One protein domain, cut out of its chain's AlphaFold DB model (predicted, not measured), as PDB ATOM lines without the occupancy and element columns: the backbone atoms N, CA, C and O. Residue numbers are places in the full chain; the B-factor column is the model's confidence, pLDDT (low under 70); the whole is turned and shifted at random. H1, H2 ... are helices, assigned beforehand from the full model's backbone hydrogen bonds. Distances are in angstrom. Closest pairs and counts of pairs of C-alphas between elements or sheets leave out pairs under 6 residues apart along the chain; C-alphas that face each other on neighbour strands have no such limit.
ATOM      1  N   ALA A   4     135.315 186.036 199.783       93.06
ATOM      2  CA  ALA A   4     135.195 186.986 198.685       93.06
ATOM      3  C   ALA A   4     136.502 187.153 197.886       93.06
ATOM      4  O   ALA A   4     136.430 187.328 196.667       93.06
ATOM      5  N   ASP A   5     137.664 187.083 198.549       95.62
ATOM      6  CA  ASP A   5     138.982 187.112 197.898       95.62
ATOM      7  C   ASP A   5     139.254 185.809 197.139       95.62
ATOM      8  O   ASP A   5     139.746 185.846 196.015       95.62
ATOM      9  N   LEU A   6     138.889 184.657 197.718       96.69
ATOM     10  CA  LEU A   6     139.018 183.355 197.052       96.69
ATOM     11  C   LEU A   6     138.143 183.274 195.793       96.69
ATOM     12  O   LEU A   6     138.566 182.716 194.787       96.69
ATOM     13  N   ILE A   7     136.951 183.874 195.805       97.25
ATOM     14  CA  ILE A   7     136.088 183.950 194.617       97.25
ATOM     15  C   ILE A   7     136.760 184.756 193.497       97.25
ATOM     16  O   ILE A   7     136.777 184.311 192.349       97.25
ATOM     17  N   GLU A   8     137.331 185.923 193.812       97.75
ATOM     18  CA  GLU A   8     138.051 186.725 192.809       97.75
ATOM     19  C   GLU A   8     139.324 186.014 192.339       97.75
ATOM     20  O   GLU A   8     139.646 186.069 191.157       97.75
ATOM     21  N   ALA A   9     140.021 185.301 193.229       98.06
ATOM     22  CA  ALA A   9     141.180 184.495 192.867       98.06
ATOM     23  C   ALA A   9     140.799 183.376 191.887       98.06
ATOM     24  O   ALA A   9     141.460 183.208 190.868       98.06
ATOM     25  N   TYR A  10     139.701 182.657 192.121       97.88
ATOM     26  CA  TYR A  10     139.249 181.632 191.181       97.88
ATOM     27  C   TYR A  10     138.884 182.243 189.817       97.88
ATOM     28  O   TYR A  10     139.284 181.717 188.779       97.88
ATOM     29  N   ALA A  11     138.170 183.376 189.806       97.44
ATOM     30  CA  ALA A  11     137.841 184.094 188.572       97.44
ATOM     31  C   ALA A  11     139.101 184.581 187.834       97.44
ATOM     32  O   ALA A  11     139.177 184.506 186.608       97.44
ATOM     33  N   LEU A  12     140.121 185.031 188.570       98.00
ATOM     34  CA  LEU A  12     141.430 185.364 188.015       98.00
ATOM     35  C   LEU A  12     142.119 184.141 187.406       98.00
ATOM     36  O   LEU A  12     142.638 184.239 186.299       98.00
ATOM     37  N   GLY A  13     142.085 182.993 188.081       97.44
ATOM     38  CA  GLY A  13     142.602 181.738 187.540       97.44
ATOM     39  C   GLY A  13     141.933 181.344 186.227       97.44
ATOM     40  O   GLY A  13     142.608 180.881 185.313       97.44
ATOM     41  N   ASP A  14     140.630 181.597 186.092       96.06
ATOM     42  CA  ASP A  14     139.901 181.374 184.841       96.06
ATOM     43  C   ASP A  14     140.400 182.292 183.714       96.06
ATOM     44  O   ASP A  14     140.714 181.819 182.624       96.06
ATOM     45  N   MET A  15     140.584 183.587 184.001       96.69
ATOM     46  CA  MET A  15     141.139 184.557 183.044       96.69
ATOM     47  C   MET A  15     142.580 184.229 182.626       96.69
ATOM     48  O   MET A  15     142.964 184.480 181.485       96.69
ATOM     49  N   LEU A  16     143.375 183.678 183.543       97.81
ATOM     50  CA  LEU A  16     144.756 183.259 183.292       97.81
ATOM     51  C   LEU A  16     144.855 181.863 182.665       97.81
ATOM     52  O   LEU A  16     145.947 181.458 182.276       97.81
ATOM     53  N   MET A  17     143.738 181.133 182.569       95.62
ATOM     54  CA  MET A  17     143.700 179.716 182.197       95.62
ATOM     55  C   MET A  17     144.619 178.843 183.076       95.62
ATOM     56  O   MET A  17     145.168 177.840 182.618       95.62
ATOM     57  N   ASP A  18     144.785 179.223 184.344       96.00
ATOM     58  CA  ASP A  18     145.659 178.548 185.301       96.00
ATOM     59  C   ASP A  18     144.857 177.535 186.128       96.00
ATOM     60  O   ASP A  18     144.246 177.855 187.152       96.00
ATOM     61  N   VAL A  19     144.838 176.297 185.635       94.81
ATOM     62  CA  VAL A  19     144.131 175.167 186.255       94.81
ATOM     63  C   VAL A  19     144.667 174.871 187.658       94.81
ATOM     64  O   VAL A  19     143.876 174.770 188.593       94.81
ATOM     65  N   ASP A  20     145.992 174.814 187.826       95.00
ATOM     66  CA  ASP A  20     146.621 174.512 189.118       95.00
ATOM     67  C   ASP A  20     146.219 175.553 190.175       95.00
ATOM     68  O   ASP A  20     145.927 175.212 191.325       95.00
ATOM     69  N   PHE A  21     146.174 176.830 189.784       96.00
ATOM     70  CA  PHE A  21     145.758 177.911 190.669       96.00
ATOM     71  C   PHE A  21     144.275 177.820 191.044       96.00
ATOM     72  O   PHE A  21     143.938 177.938 192.225       96.00
ATOM     73  N   LYS A  22     143.379 177.561 190.081       96.81
ATOM     74  CA  LYS A  22     141.940 177.369 190.351       96.81
ATOM     75  C   LYS A  22     141.689 176.211 191.321       96.81
ATOM     76  O   LYS A  22     140.843 176.327 192.213       96.81
ATOM     77  N   ASP A  23     142.441 175.127 191.180       96.00
ATOM     78  CA  ASP A  23     142.327 173.950 192.041       96.00
ATOM     79  C   ASP A  23     142.800 174.254 193.464       96.00
ATOM     80  O   ASP A  23     142.081 173.979 194.428       96.00
ATOM     81  N   ALA A  24     143.936 174.940 193.606       95.69
ATOM     82  CA  ALA A  24     144.428 175.386 194.908       95.69
ATOM     83  C   ALA A  24     143.462 176.359 195.610       95.69
ATOM     84  O   ALA A  24     143.288 176.303 196.830       95.69
ATOM     85  N   VAL A  25     142.802 177.243 194.856       96.62
ATOM     86  CA  VAL A  25     141.775 178.149 195.392       96.62
ATOM     87  C   VAL A  25     140.535 177.376 195.850       96.62
ATOM     88  O   VAL A  25     139.988 177.676 196.914       96.62
ATOM     89  N   THR A  26     140.109 176.368 195.085       96.00
ATOM     90  CA  THR A  26     138.982 175.495 195.454       96.00
ATOM     91  C   THR A  26     139.277 174.768 196.765       96.00
ATOM     92  O   THR A  26     138.454 174.780 197.682       96.00
ATOM     93  N   ASP A  27     140.487 174.229 196.905       94.44
ATOM     94  CA  ASP A  27     140.949 173.593 198.137       94.44
ATOM     95  C   ASP A  27     140.960 174.541 199.331       94.44
ATOM     96  O   ASP A  27     140.464 174.190 200.402       94.44
ATOM     97  N   ALA A  28     141.482 175.754 199.150       94.06
ATOM     98  CA  ALA A  28     141.502 176.761 200.204       94.06
ATOM     99  C   ALA A  28     140.084 177.136 200.664       94.06
ATOM    100  O   ALA A  28     139.850 177.305 201.863       94.06
ATOM    101  N   MET A  29     139.126 177.227 199.736       93.38
ATOM    102  CA  MET A  29     137.729 177.528 200.056       93.38
ATOM    103  C   MET A  29     137.071 176.405 200.865       93.38
ATOM    104  O   MET A  29     136.407 176.681 201.869       93.38
ATOM    105  N   ILE A  30     137.275 175.145 200.471       91.88
ATOM    106  CA  ILE A  30     136.703 173.994 201.184       91.88
ATOM    107  C   ILE A  30     137.372 173.794 202.542       91.88
ATOM    108  O   ILE A  30     136.671 173.642 203.540       91.88
ATOM    109  N   ALA A  31     138.701 173.873 202.616       88.88
ATOM    110  CA  ALA A  31     139.429 173.761 203.877       88.88
ATOM    111  C   ALA A  31     139.026 174.861 204.873       88.88
ATOM    112  O   ALA A  31     138.846 174.582 206.055       88.88
ATOM    113  N   GLY A  32     138.813 176.095 204.400       86.12
ATOM    114  CA  GLY A  32     138.353 177.207 205.239       86.12
ATOM    115  C   GLY A  32     136.909 177.082 205.740       86.12
ATOM    116  O   GLY A  32     136.516 177.816 206.643       86.12
ATOM    117  N   SER A  33     136.122 176.162 205.177       82.88
ATOM    118  CA  SER A  33     134.709 175.960 205.522       82.88
ATOM    119  C   SER A  33     134.493 174.896 206.611       82.88
ATOM    120  O   SER A  33     133.373 174.708 207.094       82.88
ATOM    121  N   LEU A  34     135.548 174.185 207.019       74.25
ATOM    122  CA  LEU A  34     135.447 172.981 207.847       74.25
ATOM    123  C   LEU A  34     136.158 173.126 209.201       74.25
ATOM    124  O   LEU A  34     137.131 173.864 209.337       74.25
ATOM    125  N   THR A  35     135.663 172.412 210.215       69.00
ATOM    126  CA  THR A  35     136.341 172.223 211.505       69.00
ATOM    127  C   THR A  35     137.512 171.241 211.358       69.00
ATOM    128  O   THR A  35     137.567 170.494 210.378       69.00
ATOM    129  N   PRO A  36     138.416 171.151 212.357       66.12
ATOM    130  CA  PRO A  36     139.410 170.073 212.430       66.12
ATOM    131  C   PRO A  36     138.808 168.656 212.390       66.12
ATOM    132  O   PRO A  36     139.463 167.733 211.914       66.12
ATOM    133  N   ASP A  37     137.555 168.501 212.835       66.56
ATOM    134  CA  ASP A  37     136.800 167.239 212.797       66.56
ATOM    135  C   ASP A  37     136.007 167.054 211.485       66.56
ATOM    136  O   ASP A  37     135.208 166.128 211.351       66.56
ATOM    137  N   ASN A  38     136.239 167.917 210.489       63.53
ATOM    138  CA  ASN A  38     135.581 167.935 209.178       63.53
ATOM    139  C   ASN A  38     134.063 168.175 209.219       63.53
ATOM    140  O   ASN A  38     133.344 167.813 208.282       63.53
ATOM    141  N   GLU A  39     133.570 168.809 210.279       68.00
ATOM    142  CA  GLU A  39     132.213 169.347 210.330       68.00
ATOM    143  C   GLU A  39     132.163 170.725 209.667       68.00
ATOM    144  O   GLU A  39     133.167 171.425 209.574       68.00
ATOM    145  N   VAL A  40     130.992 171.148 209.196       66.88
ATOM    146  CA  VAL A  40     130.835 172.472 208.580       66.88
ATOM    147  C   VAL A  40     130.921 173.552 209.665       66.88
ATOM    148  O   VAL A  40     130.000 173.698 210.466       66.88
ATOM    149  N   TYR A  41     132.028 174.299 209.688       73.19
ATOM    150  CA  TYR A  41     132.270 175.387 210.645       73.19
ATOM    151  C   TYR A  41     131.807 176.735 210.105       73.19
ATOM    152  O   TYR A  41     131.201 177.538 210.813       73.19
ATOM    153  N   TYR A  42     132.115 176.974 208.832       79.75
ATOM    154  CA  TYR A  42     131.860 178.225 208.146       79.75
ATOM    155  C   TYR A  42     131.278 177.925 206.772       79.75
ATOM    156  O   TYR A  42     131.719 177.028 206.062       79.75
ATOM    157  N   VAL A  43     130.270 178.693 206.399       85.56
ATOM    158  CA  VAL A  43     129.594 178.608 205.108       85.56
ATOM    159  C   VAL A  43     129.596 179.992 204.486       85.56
ATOM    160  O   VAL A  43     129.336 180.963 205.201       85.56
ATOM    161  N   PRO A  44     129.874 180.099 203.175       90.88
ATOM    162  CA  PRO A  44     129.821 181.376 202.478       90.88
ATOM    163  C   PRO A  44     128.487 182.087 202.709       90.88
ATOM    164  O   PRO A  44     127.416 181.479 202.571       90.88
ATOM    165  N   ALA A  45     128.553 183.374 203.053       93.12
ATOM    166  CA  ALA A  45     127.365 184.197 203.232       93.12
ATOM    167  C   ALA A  45     126.613 184.347 201.901       93.12
ATOM    168  O   ALA A  45     127.181 184.147 200.828       93.12
ATOM    169  N   THR A  46     125.346 184.747 201.946       96.06
ATOM    170  CA  THR A  46     124.506 184.901 200.746       96.06
ATOM    171  C   THR A  46     125.147 185.817 199.700       96.06
ATOM    172  O   THR A  46     125.166 185.488 198.517       96.06
ATOM    173  N   SER A  47     125.794 186.906 200.129       96.62
ATOM    174  CA  SER A  47     126.555 187.790 199.235       96.62
ATOM    175  C   SER A  47     127.712 187.084 198.525       96.62
ATOM    176  O   SER A  47     127.955 187.346 197.350       96.62
ATOM    177  N   ASP A  48     128.413 186.174 199.205       96.50
ATOM    178  CA  ASP A  48     129.510 185.401 198.619       96.50
ATOM    179  C   ASP A  48     128.981 184.352 197.639       96.50
ATOM    180  O   ASP A  48     129.556 184.156 196.570       96.50
ATOM    181  N   ARG A  49     127.856 183.701 197.962       97.19
ATOM    182  CA  ARG A  49     127.216 182.721 197.071       97.19
ATOM    183  C   ARG A  49     126.727 183.374 195.781       97.19
ATOM    184  O   ARG A  49     127.004 182.851 194.702       97.19
ATOM    185  N   ILE A  50     126.084 184.539 195.882       98.06
ATOM    186  CA  ILE A  50     125.697 185.357 194.724       98.06
ATOM    187  C   ILE A  50     126.941 185.731 193.916       98.06
ATOM    188  O   ILE A  50     127.020 185.418 192.729       98.06
ATOM    189  N   LYS A  51     127.963 186.294 194.574       98.00
ATOM    190  CA  LYS A  51     129.211 186.701 193.919       98.00
ATOM    191  C   LYS A  51     129.886 185.546 193.174       98.00
ATOM    192  O   LYS A  51     130.346 185.739 192.051       98.00
ATOM    193  N   LEU A  52     129.940 184.349 193.762       97.88
ATOM    194  CA  LEU A  52     130.511 183.169 193.107       97.88
ATOM    195  C   LEU A  52     129.761 182.840 191.811       97.88
ATOM    196  O   LEU A  52     130.393 182.552 190.793       97.88
ATOM    197  N   TYR A  53     128.429 182.896 191.834       98.25
ATOM    198  CA  TYR A  53     127.596 182.622 190.663       98.25
ATOM    199  C   TYR A  53     127.622 183.739 189.614       98.25
ATOM    200  O   TYR A  53     127.463 183.442 188.432       98.25
ATOM    201  N   ASP A  54     127.895 184.982 189.992       98.00
ATOM    202  CA  ASP A  54     128.073 186.074 189.028       98.00
ATOM    203  C   ASP A  54     129.440 186.014 188.329       98.00
ATOM    204  O   ASP A  54     129.589 186.455 187.189       98.00
ATOM    205  N   LYS A  55     130.462 185.479 189.009       97.75
ATOM    206  CA  LYS A  55     131.872 185.557 188.579       97.75
ATOM    207  C   LYS A  55     132.413 184.327 187.862       97.75
ATOM    208  O   LYS A  55     133.519 184.375 187.337       97.75
ATOM    209  N   THR A  56     131.686 183.219 187.866       97.44
ATOM    210  CA  THR A  56     132.161 181.950 187.291       97.44
ATOM    211  C   THR A  56     131.263 181.501 186.146       97.44
ATOM    212  O   THR A  56     130.155 182.004 186.007       97.44
ATOM    213  N   ALA A  57     131.694 180.558 185.313       95.50
ATOM    214  CA  ALA A  57     130.833 179.999 184.271       95.50
ATOM    215  C   ALA A  57     129.835 178.964 184.841       95.50
ATOM    216  O   ALA A  57     130.126 178.314 185.854       95.50
ATOM    217  N   PRO A  58     128.671 178.743 184.197       96.56
ATOM    218  CA  PRO A  58     127.822 177.593 184.500       96.56
ATOM    219  C   PRO A  58     128.621 176.286 184.434       96.56
ATOM    220  O   PRO A  58     129.372 176.056 183.491       96.56
ATOM    221  N   GLY A  59     128.462 175.425 185.440       92.12
ATOM    222  CA  GLY A  59     129.183 174.153 185.523       92.12
ATOM    223  C   GLY A  59     130.603 174.232 186.094       92.12
ATOM    224  O   GLY A  59     131.183 173.170 186.314       92.12
ATOM    225  N   ALA A  60     131.135 175.426 186.400       96.31
ATOM    226  CA  ALA A  60     132.432 175.584 187.065       96.31
ATOM    227  C   ALA A  60     132.530 174.713 188.327       96.31
ATOM    228  O   ALA A  60     131.576 174.633 189.115       96.31
ATOM    229  N   LYS A  61     133.673 174.057 188.545       96.62
ATOM    230  CA  LYS A  61     133.783 173.038 189.596       96.62
ATOM    231  C   LYS A  61     133.664 173.611 191.001       96.62
ATOM    232  O   LYS A  61     133.053 172.978 191.860       96.62
ATOM    233  N   ILE A  62     134.105 174.850 191.207       97.00
ATOM    234  CA  ILE A  62     133.926 175.564 192.476       97.00
ATOM    235  C   ILE A  62     132.444 175.790 192.829       97.00
ATOM    236  O   ILE A  62     132.077 175.729 194.003       97.00
ATOM    237  N   ARG A  63     131.552 175.963 191.836       97.56
ATOM    238  CA  ARG A  63     130.100 176.027 192.086       97.56
ATOM    239  C   ARG A  63     129.575 174.685 192.571       97.56
ATOM    240  O   ARG A  63     128.769 174.644 193.493       97.56
ATOM    241  N   GLN A  64     130.039 173.592 191.966       96.69
ATOM    242  CA  GLN A  64     129.646 172.236 192.354       96.69
ATOM    243  C   GLN A  64     130.134 171.904 193.773       96.69
ATOM    244  O   GLN A  64     129.397 171.290 194.543       96.69
ATOM    245  N   ALA A  65     131.339 172.360 194.132       95.50
ATOM    246  CA  ALA A  65     131.889 172.240 195.477       95.50
ATOM    247  C   ALA A  65     131.040 173.008 196.503       95.50
ATOM    248  O   ALA A  65     130.639 172.437 197.518       95.50
ATOM    249  N   LEU A  66     130.683 174.266 196.202       95.56
ATOM    250  CA  LEU A  66     129.772 175.055 197.037       95.56
ATOM    251  C   LEU A  66     128.412 174.365 197.187       95.56
ATOM    252  O   LEU A  66     127.903 174.257 198.295       95.56
ATOM    253  N   VAL A  67     127.814 173.894 196.093       96.12
ATOM    254  CA  VAL A  67     126.505 173.224 196.121       96.12
ATOM    255  C   VAL A  67     126.553 171.970 196.986       96.12
ATOM    256  O   VAL A  67     125.640 171.747 197.773       96.12
ATOM    257  N   HIS A  68     127.625 171.182 196.902       93.94
ATOM    258  CA  HIS A  68     127.797 170.023 197.769       93.94
ATOM    259  C   HIS A  68     127.916 170.430 199.243       93.94
ATOM    260  O   HIS A  68     127.219 169.868 200.084       93.94
ATOM    261  N   LEU A  69     128.723 171.447 199.563       92.25
ATOM    262  CA  LEU A  69     128.811 171.988 200.924       92.25
ATOM    263  C   LEU A  69     127.433 172.444 201.439       92.25
ATOM    264  O   LEU A  69     127.038 172.103 202.557       92.25
ATOM    265  N   MET A  70     126.688 173.175 200.607       93.00
ATOM    266  CA  MET A  70     125.398 173.776 200.951       93.00
ATOM    267  C   MET A  70     124.239 172.778 200.983       93.00
ATOM    268  O   MET A  70     123.247 173.063 201.639       93.00
ATOM    269  N   ALA A  71     124.354 171.619 200.330       91.50
ATOM    270  CA  ALA A  71     123.343 170.560 200.365       91.50
ATOM    271  C   ALA A  71     123.426 169.673 201.624       91.50
ATOM    272  O   ALA A  71     122.568 168.819 201.843       91.50
ATOM    273  N   THR A  72     124.422 169.879 202.490       85.62
ATOM    274  CA  THR A  72     124.538 169.131 203.748       85.62
ATOM    275  C   THR A  72     123.439 169.517 204.745       85.62
ATOM    276  O   THR A  72     123.035 170.677 204.835       85.62
ATOM    277  N   LYS A  73     123.004 168.565 205.589       74.81
ATOM    278  CA  LYS A  73     121.927 168.771 206.587       74.81
ATOM    279  C   LYS A  73     122.069 170.050 207.432       74.81
ATOM    280  O   LYS A  73     121.057 170.614 207.837       74.81
ATOM    281  N   GLY A  74     123.296 170.486 207.725       78.31
ATOM    282  CA  GLY A  74     123.562 171.688 208.522       78.31
ATOM    283  C   GLY A  74     123.551 172.997 207.729       78.31
ATOM    284  O   GLY A  74     123.168 174.029 208.286       78.31
ATOM    285  N   ALA A  75     123.944 172.959 206.453       87.81
ATOM    286  CA  ALA A  75     124.109 174.139 205.610       87.81
ATOM    287  C   ALA A  75     122.857 174.471 204.786       87.81
ATOM    288  O   ALA A  75     122.592 175.648 204.554       87.81
ATOM    289  N   THR A  76     122.034 173.479 204.423       90.69
ATOM    290  CA  THR A  76     120.843 173.691 203.575       90.69
ATOM    291  C   THR A  76     119.857 174.692 204.178       90.69
ATOM    292  O   THR A  76     119.214 175.445 203.456       90.69
ATOM    293  N   ARG A  77     119.767 174.759 205.512       90.31
ATOM    294  CA  ARG A  77     118.913 175.727 206.229       90.31
ATOM    295  C   ARG A  77     119.327 177.195 206.047       90.31
ATOM    296  O   ARG A  77     118.605 178.071 206.503       90.31
ATOM    297  N   LEU A  78     120.509 177.443 205.484       92.25
ATOM    298  CA  LEU A  78     121.083 178.772 205.259       92.25
ATOM    299  C   LEU A  78     120.922 179.234 203.808       92.25
ATOM    300  O   LEU A  78     121.437 180.291 203.450       92.25
ATOM    301  N   VAL A  79     120.264 178.425 202.972       94.81
ATOM    302  CA  VAL A  79     119.841 178.813 201.628       94.81
ATOM    303  C   VAL A  79     118.644 179.748 201.759       94.81
ATOM    304  O   VAL A  79     117.691 179.443 202.477       94.81
ATOM    305  N   GLU A  80     118.699 180.884 201.075       95.31
ATOM    306  CA  GLU A  80     117.723 181.964 201.198       95.31
ATOM    307  C   GLU A  80     117.128 182.319 199.829       95.31
ATOM    308  O   GLU A  80     117.735 182.074 198.790       95.31
ATOM    309  N   GLU A  81     115.943 182.930 199.805       95.81
ATOM    310  CA  GLU A  81     115.258 183.295 198.553       95.81
ATOM    311  C   GLU A  81     116.057 184.293 197.699       95.81
ATOM    312  O   GLU A  81     115.968 184.276 196.474       95.81
ATOM    313  N   GLN A  82     116.859 185.141 198.347       96.62
ATOM    314  CA  GLN A  82     117.751 186.109 197.706       96.62
ATOM    315  C   GLN A  82     118.995 185.492 197.053       96.62
ATOM    316  O   GLN A  82     119.735 186.215 196.384       96.62
ATOM    317  N   ASP A  83     119.269 184.201 197.253       98.12
ATOM    318  CA  ASP A  83     120.376 183.548 196.561       98.12
ATOM    319  C   ASP A  83     120.206 183.594 195.035       98.12
ATOM    320  O   ASP A  83     119.108 183.701 194.485       98.12
ATOM    321  N   HIS A  84     121.326 183.454 194.323       98.19
ATOM    322  CA  HIS A  84     121.318 183.453 192.866       98.19
ATOM    323  C   HIS A  84     120.393 182.335 192.319       98.19
ATOM    324  O   HIS A  84     120.544 181.175 192.710       98.19
ATOM    325  N   PRO A  85     119.490 182.599 191.351       98.12
ATOM    326  CA  PRO A  85     118.508 181.606 190.893       98.12
ATOM    327  C   PRO A  85     119.119 180.285 190.406       98.12
ATOM    328  O   PRO A  85     118.610 179.206 190.698       98.12
ATOM    329  N   ALA A  86     120.251 180.349 189.697       98.06
ATOM    330  CA  ALA A  86     120.962 179.139 189.275       98.06
ATOM    331  C   ALA A  86     121.534 178.334 190.459       98.06
ATOM    332  O   ALA A  86     121.541 177.110 190.397       98.06
ATOM    333  N   PHE A  87     121.945 178.994 191.549       98.19
ATOM    334  CA  PHE A  87     122.392 178.304 192.760       98.19
ATOM    335  C   PHE A  87     121.243 177.536 193.404       98.19
ATOM    336  O   PHE A  87     121.402 176.361 193.723       98.19
ATOM    337  N   LEU A  88     120.071 178.164 193.523       98.06
ATOM    338  CA  LEU A  88     118.873 177.512 194.055       98.06
ATOM    339  C   LEU A  88     118.510 176.257 193.252       98.06
ATOM    340  O   LEU A  88     118.225 175.205 193.825       98.06
ATOM    341  N   VAL A  89     118.578 176.346 191.920       98.06
ATOM    342  CA  VAL A  89     118.341 175.205 191.025       98.06
ATOM    343  C   VAL A  89     119.375 174.098 191.242       98.06
ATOM    344  O   VAL A  89     119.004 172.925 191.303       98.06
ATOM    345  N   ASP A  90     120.655 174.441 191.360       97.69
ATOM    346  CA  ASP A  90     121.721 173.451 191.515       97.69
ATOM    347  C   ASP A  90     121.671 172.760 192.890       97.69
ATOM    348  O   ASP A  90     121.804 171.535 192.959       97.69
ATOM    349  N   VAL A  91     121.361 173.491 193.967       96.19
ATOM    350  CA  VAL A  91     121.098 172.902 195.293       96.19
ATOM    351  C   VAL A  91     119.873 171.989 195.258       96.19
ATOM    352  O   VAL A  91     119.937 170.864 195.755       96.19
ATOM    353  N   ALA A  92     118.772 172.412 194.633       95.94
ATOM    354  CA  ALA A  92     117.568 171.589 194.529       95.94
ATOM    355  C   ALA A  92     117.829 170.273 193.775       95.94
ATOM    356  O   ALA A  92     117.383 169.209 194.212       95.94
ATOM    357  N   LYS A  93     118.590 170.321 192.672       95.25
ATOM    358  CA  LYS A  93     119.024 169.115 191.950       95.25
ATOM    359  C   LYS A  93     119.845 168.203 192.853       95.25
ATOM    360  O   LYS A  93     119.548 167.013 192.922       95.25
ATOM    361  N   LYS A  94     120.819 168.765 193.575       93.44
ATOM    362  CA  LYS A  94     121.698 168.008 194.467       93.44
ATOM    363  C   LYS A  94     120.925 167.292 195.574       93.44
ATOM    364  O   LYS A  94     121.085 166.090 195.757       93.44
ATOM    365  N   LEU A  95     120.018 167.994 196.251       92.56
ATOM    366  CA  LEU A  95     119.140 167.397 197.264       92.56
ATOM    367  C   LEU A  95     118.255 166.293 196.664       92.56
ATOM    368  O   LEU A  95     118.038 165.253 197.284       92.56
ATOM    369  N   GLY A  96     117.770 166.484 195.434       92.50
ATOM    370  CA  GLY A  96     117.010 165.469 194.705       92.50
ATOM    371  C   GLY A  96     117.807 164.195 194.395       92.50
ATOM    372  O   GLY A  96     117.223 163.110 194.363       92.50
ATOM    373  N   GLU A  97     119.120 164.292 194.180       90.00
ATOM    374  CA  GLU A  97     120.016 163.135 194.030       90.00
ATOM    375  C   GLU A  97     120.175 162.376 195.353       90.00
ATOM    376  O   GLU A  97     120.084 161.146 195.376       90.00
ATOM    377  N   GLU A  98     120.336 163.097 196.466       85.12
ATOM    378  CA  GLU A  98     120.478 162.492 197.795       85.12
ATOM    379  C   GLU A  98     119.211 161.754 198.237       85.12
ATOM    380  O   GLU A  98     119.273 160.627 198.737       85.12
ATOM    381  N   LEU A  99     118.037 162.339 197.973       85.25
ATOM    382  CA  LEU A  99     116.740 161.714 198.259       85.25
ATOM    383  C   LEU A  99     116.521 160.403 197.492       85.25
ATOM    384  O   LEU A  99     115.808 159.524 197.974       85.25
ATOM    385  N   LYS A 100     117.154 160.234 196.326       88.31
ATOM    386  CA  LYS A 100     117.114 158.985 195.542       88.31
ATOM    387  C   LYS A 100     118.053 157.900 196.086       88.31
ATOM    388  O   LYS A 100     118.212 156.862 195.449       88.31
ATOM    389  N   GLY A 101     118.662 158.118 197.253       75.88
ATOM    390  CA  GLY A 101     119.590 157.181 197.884       75.88
ATOM    391  C   GLY A 101     121.055 157.422 197.526       75.88
ATOM    392  O   GLY A 101     121.903 156.607 197.894       75.88
ATOM    393  N   GLY A 102     121.376 158.529 196.848       72.19
ATOM    394  CA  GLY A 102     122.754 158.964 196.658       72.19
ATOM    395  C   GLY A 102     123.358 159.381 197.997       72.19
ATOM    396  O   GLY A 102     123.079 160.464 198.494       72.19
ATOM    397  N   LYS A 103     124.182 158.531 198.611       66.25
ATOM    398  CA  LYS A 103     125.057 158.975 199.700       66.25
ATOM    399  C   LYS A 103     126.342 159.484 199.080       66.25
ATOM    400  O   LYS A 103     127.198 158.681 198.717       66.25
ATOM    401  N   ASP A 104     126.448 160.798 198.943       73.75
ATOM    402  CA  ASP A 104     127.721 161.399 198.575       73.75
ATOM    403  C   ASP A 104     128.670 161.363 199.787       73.75
ATOM    404  O   ASP A 104     128.258 161.458 200.947       73.75
ATOM    405  N   GLU A 105     129.954 161.147 199.513       86.56
ATOM    406  CA  GLU A 105     131.021 161.354 200.495       86.56
ATOM    407  C   GLU A 105     131.072 162.822 200.933       86.56
ATOM    408  O   GLU A 105     130.499 163.674 200.268       86.56
ATOM    409  N   SER A 106     131.761 163.164 202.027       87.38
ATOM    410  CA  SER A 106     131.844 164.578 202.412       87.38
ATOM    411  C   SER A 106     132.529 165.412 201.321       87.38
ATOM    412  O   SER A 106     133.422 164.929 200.616       87.38
ATOM    413  N   VAL A 107     132.149 166.690 201.210       89.44
ATOM    414  CA  VAL A 107     132.754 167.624 200.245       89.44
ATOM    415  C   VAL A 107     134.278 167.659 200.358       89.44
ATOM    416  O   VAL A 107     134.960 167.737 199.340       89.44
ATOM    417  N   LEU A 108     134.828 167.505 201.567       88.69
ATOM    418  CA  LEU A 108     136.269 167.425 201.780       88.69
ATOM    419  C   LEU A 108     136.895 166.217 201.090       88.69
ATOM    420  O   LEU A 108     137.872 166.380 200.368       88.69
ATOM    421  N   VAL A 109     136.351 165.016 201.305       89.38
ATOM    422  CA  VAL A 109     136.923 163.790 200.723       89.38
ATOM    423  C   VAL A 109     136.782 163.829 199.202       89.38
ATOM    424  O   VAL A 109     137.744 163.540 198.490       89.38
ATOM    425  N   ALA A 110     135.644 164.314 198.702       91.50
ATOM    426  CA  ALA A 110     135.444 164.544 197.278       91.50
ATOM    427  C   ALA A 110     136.482 165.522 196.695       91.50
ATOM    428  O   ALA A 110     137.059 165.260 195.638       91.50
ATOM    429  N   THR A 111     136.760 166.629 197.387       91.19
ATOM    430  CA  THR A 111     137.770 167.615 196.959       91.19
ATOM    431  C   THR A 111     139.187 167.034 197.055       91.19
ATOM    432  O   THR A 111     140.000 167.211 196.151       91.19
ATOM    433  N   ALA A 112     139.485 166.240 198.088       89.44
ATOM    434  CA  ALA A 112     140.754 165.524 198.230       89.44
ATOM    435  C   ALA A 112     141.009 164.556 197.057       89.44
ATOM    436  O   ALA A 112     142.142 164.413 196.599       89.44
ATOM    437  N   LYS A 113     139.948 163.946 196.516       91.31
ATOM    438  CA  LYS A 113     139.981 163.103 195.305       91.31
ATOM    439  C   LYS A 113     139.911 163.887 193.992       91.31
ATOM    440  O   LYS A 113     139.836 163.284 192.925       91.31
ATOM    441  N   CYS A 114     139.967 165.214 194.060       93.38
ATOM    442  CA  CYS A 114     139.930 166.118 192.913       93.38
ATOM    443  C   CYS A 114     138.581 166.145 192.163       93.38
ATOM    444  O   CYS A 114     138.527 166.641 191.040       93.38
ATOM    445  N   LYS A 115     137.468 165.692 192.769       93.81
ATOM    446  CA  LYS A 115     136.115 165.731 192.151       93.81
ATOM    447  C   LYS A 115     135.730 167.135 191.678       93.81
ATOM    448  O   LYS A 115     135.066 167.312 190.649       93.81
ATOM    449  N   TYR A 116     136.172 168.133 192.443       95.06
ATOM    450  CA  TYR A 116     135.923 169.554 192.211       95.06
ATOM    451  C   TYR A 116     137.127 170.320 191.672       95.06
ATOM    452  O   TYR A 116     137.115 171.546 191.681       95.06
ATOM    453  N   HIS A 117     138.151 169.622 191.198       95.38
ATOM    454  CA  HIS A 117     139.221 170.259 190.447       95.38
ATOM    455  C   HIS A 117     138.830 170.373 188.973       95.38
ATOM    456  O   HIS A 117     137.971 169.638 188.472       95.38
ATOM    457  N   GLU A 118     139.465 171.307 188.281       92.94
ATOM    458  CA  GLU A 118     139.308 171.573 186.852       92.94
ATOM    459  C   GLU A 118     140.077 170.556 185.985       92.94
ATOM    460  O   GLU A 118     139.868 170.490 184.772       92.94
ATOM    461  N   HIS A 119     140.914 169.713 186.598       89.19
ATOM    462  CA  HIS A 119     141.511 168.530 185.975       89.19
ATOM    463  C   HIS A 119     140.677 167.252 186.204       89.19
ATOM    464  O   HIS A 119     139.690 167.232 186.941       89.19
ATOM    465  N   LYS A 120     141.062 166.142 185.559       84.81
ATOM    466  CA  LYS A 120     140.384 164.846 185.742       84.81
ATOM    467  C   LYS A 120     140.691 164.243 187.116       84.81
ATOM    468  O   LYS A 120     141.792 164.399 187.637       84.81
ATOM    469  N   GLU A 121     139.737 163.515 187.693       79.75
ATOM    470  CA  GLU A 121     139.970 162.780 188.942       79.75
ATOM    471  C   GLU A 121     141.112 161.768 188.777       79.75
ATOM    472  O   GLU A 121     141.157 161.025 187.796       79.75
ATOM    473  N   GLY A 122     142.037 161.750 189.740       70.19
ATOM    474  CA  GLY A 122     143.191 160.847 189.729       70.19
ATOM    475  C   GLY A 122     144.277 161.178 188.701       70.19
ATOM    476  O   GLY A 122     145.192 160.376 188.534       70.19
ATOM    477  N   ASP A 123     144.198 162.324 188.020       76.62
ATOM    478  CA  ASP A 123     145.229 162.752 187.073       76.62
ATOM    479  C   ASP A 123     146.557 163.031 187.803       76.62
ATOM    480  O   ASP A 123     146.586 163.688 188.851       76.62
ATOM    481  N   GLU A 124     147.675 162.547 187.252       69.81
ATOM    482  CA  GLU A 124     149.008 162.702 187.865       69.81
ATOM    483  C   GLU A 124     149.437 164.175 187.942       69.81
ATOM    484  O   GLU A 124     150.269 164.548 188.771       69.81
ATOM    485  N   ASN A 125     148.829 165.021 187.107       75.06
ATOM    486  CA  ASN A 125     149.104 166.449 187.010       75.06
ATOM    487  C   ASN A 125     148.342 167.301 188.044       75.06
ATOM    488  O   ASN A 125     148.263 168.516 187.889       75.06
ATOM    489  N   CYS A 126     147.780 166.702 189.099       88.94
ATOM    490  CA  CYS A 126     147.239 167.484 190.206       88.94
ATOM    491  C   CYS A 126     148.327 168.388 190.803       88.94
ATOM    492  O   CYS A 126     149.415 167.908 191.139       88.94
ATOM    493  N   TYR A 127     148.013 169.669 191.022       90.94
ATOM    494  CA  TYR A 127     148.946 170.631 191.614       90.94
ATOM    495  C   TYR A 127     149.534 170.115 192.942       90.94
ATOM    496  O   TYR A 127     150.727 170.277 193.205       90.94
ATOM    497  N   ARG A 128     148.724 169.417 193.752       87.69
ATOM    498  CA  ARG A 128     149.168 168.805 195.011       87.69
ATOM    499  C   ARG A 128     150.339 167.858 194.779       87.69
ATOM    500  O   ARG A 128     151.336 167.952 195.478       87.69
ATOM    501  N   THR A 129     150.249 166.988 193.777       86.19
ATOM    502  CA  THR A 129     151.310 166.033 193.427       86.19
ATOM    503  C   THR A 129     152.493 166.736 192.770       86.19
ATOM    504  O   THR A 129     153.642 166.495 193.148       86.19
ATOM    505  N   LYS A 130     152.216 167.639 191.822       85.38
ATOM    506  CA  LYS A 130     153.214 168.404 191.066       85.38
ATOM    507  C   LYS A 130     154.139 169.211 191.977       85.38
ATOM    508  O   LYS A 130     155.345 169.249 191.742       85.38
ATOM    509  N   TYR A 131     153.588 169.805 193.035       83.25
ATOM    510  CA  TYR A 131     154.324 170.668 193.960       83.25
ATOM    511  C   TYR A 131     154.641 170.017 195.321       83.25
ATOM    512  O   TYR A 131     155.385 170.604 196.105       83.25
ATOM    513  N   ALA A 132     154.185 168.787 195.605       75.88
ATOM    514  CA  ALA A 132     154.507 168.066 196.850       75.88
ATOM    515  C   ALA A 132     156.008 167.748 197.037       75.88
ATOM    516  O   ALA A 132     156.428 167.408 198.142       75.88
ATOM    517  N   LYS A 133     156.835 167.844 195.985       54.50
ATOM    518  CA  LYS A 133     158.263 167.467 195.999       54.50
ATOM    519  C   LYS A 133     159.244 168.646 196.065       54.50
ATOM    520  O   LYS A 133     160.282 168.612 195.411       54.50
TER     521      LYS A 133
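AT A GLANCE: This is residues 4 to 133 of the 138 residues of an uncharacterized protein of Pseudocercospora fijiensis (strain CIRAD86) (UniProt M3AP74). Four helices, H1 to H4, lie nearly side by side as a loose square, H1 beside H2 and H3, and H4 beside H2. H5 crosses the H3 and H4 side, short H6 packs on H2 and H4, and small H7 sits at the far side from H5, on H2. The printed part has 130 residues, with seven named helices in the order H1 to H7 and no named strand: all helix. It is compact, with a radius of gyration of the C-alphas of 14.3 A and spans of 43 by 30 by 26 A.

IN THESE COORDINATES: H1, residues 4 to 16, begins at C-alpha 4 (135.195, 186.986, 198.685) and is 18.5 A long. H2, residues 19 to 31, is 18.3 A long. H3 is residues 46 to 55 and H4 residues 61 to 70. H5, residues 85 to 99, is 21.3 A long. H6 is residues 107 to 112; H7, residues 127 to 131, ends at C-alpha 131 (154.324, 170.668, 193.960).

HOW THE PARTS SIT: The hub, H2, forms a hairpin with H1, opposite ways at a shallow tilt of 15 degrees, closest C-alphas Tyr 10 and Lys 22, 5.1 A. H1 touches H3 at 8 degrees, C-alphas of Ile 7 and Leu 52 being closest at 5.8 A. With residues 26 to 30 alone, H2 only just touches H4, with 3 pairs of C-alphas within 8 A; Thr 26 and Ile 62 are closest, 5.9 A. H4 touches H5 at a steep tilt of 63 degrees, closest C-alphas Val 67 and Val 91, 5.5 A. In H1 to H7 every O i to N i+4 pair is within hydrogen-bond range.

THE WHOLE: The farthest C-alphas, Glu 81 and Lys 133, are 45.9 A apart. The printed part has no cut. The links H2 to H3, H4 to H5 and H6 to H7 are long. Residues 35 to 40, 103, 124 and 133 have pLDDT under 70.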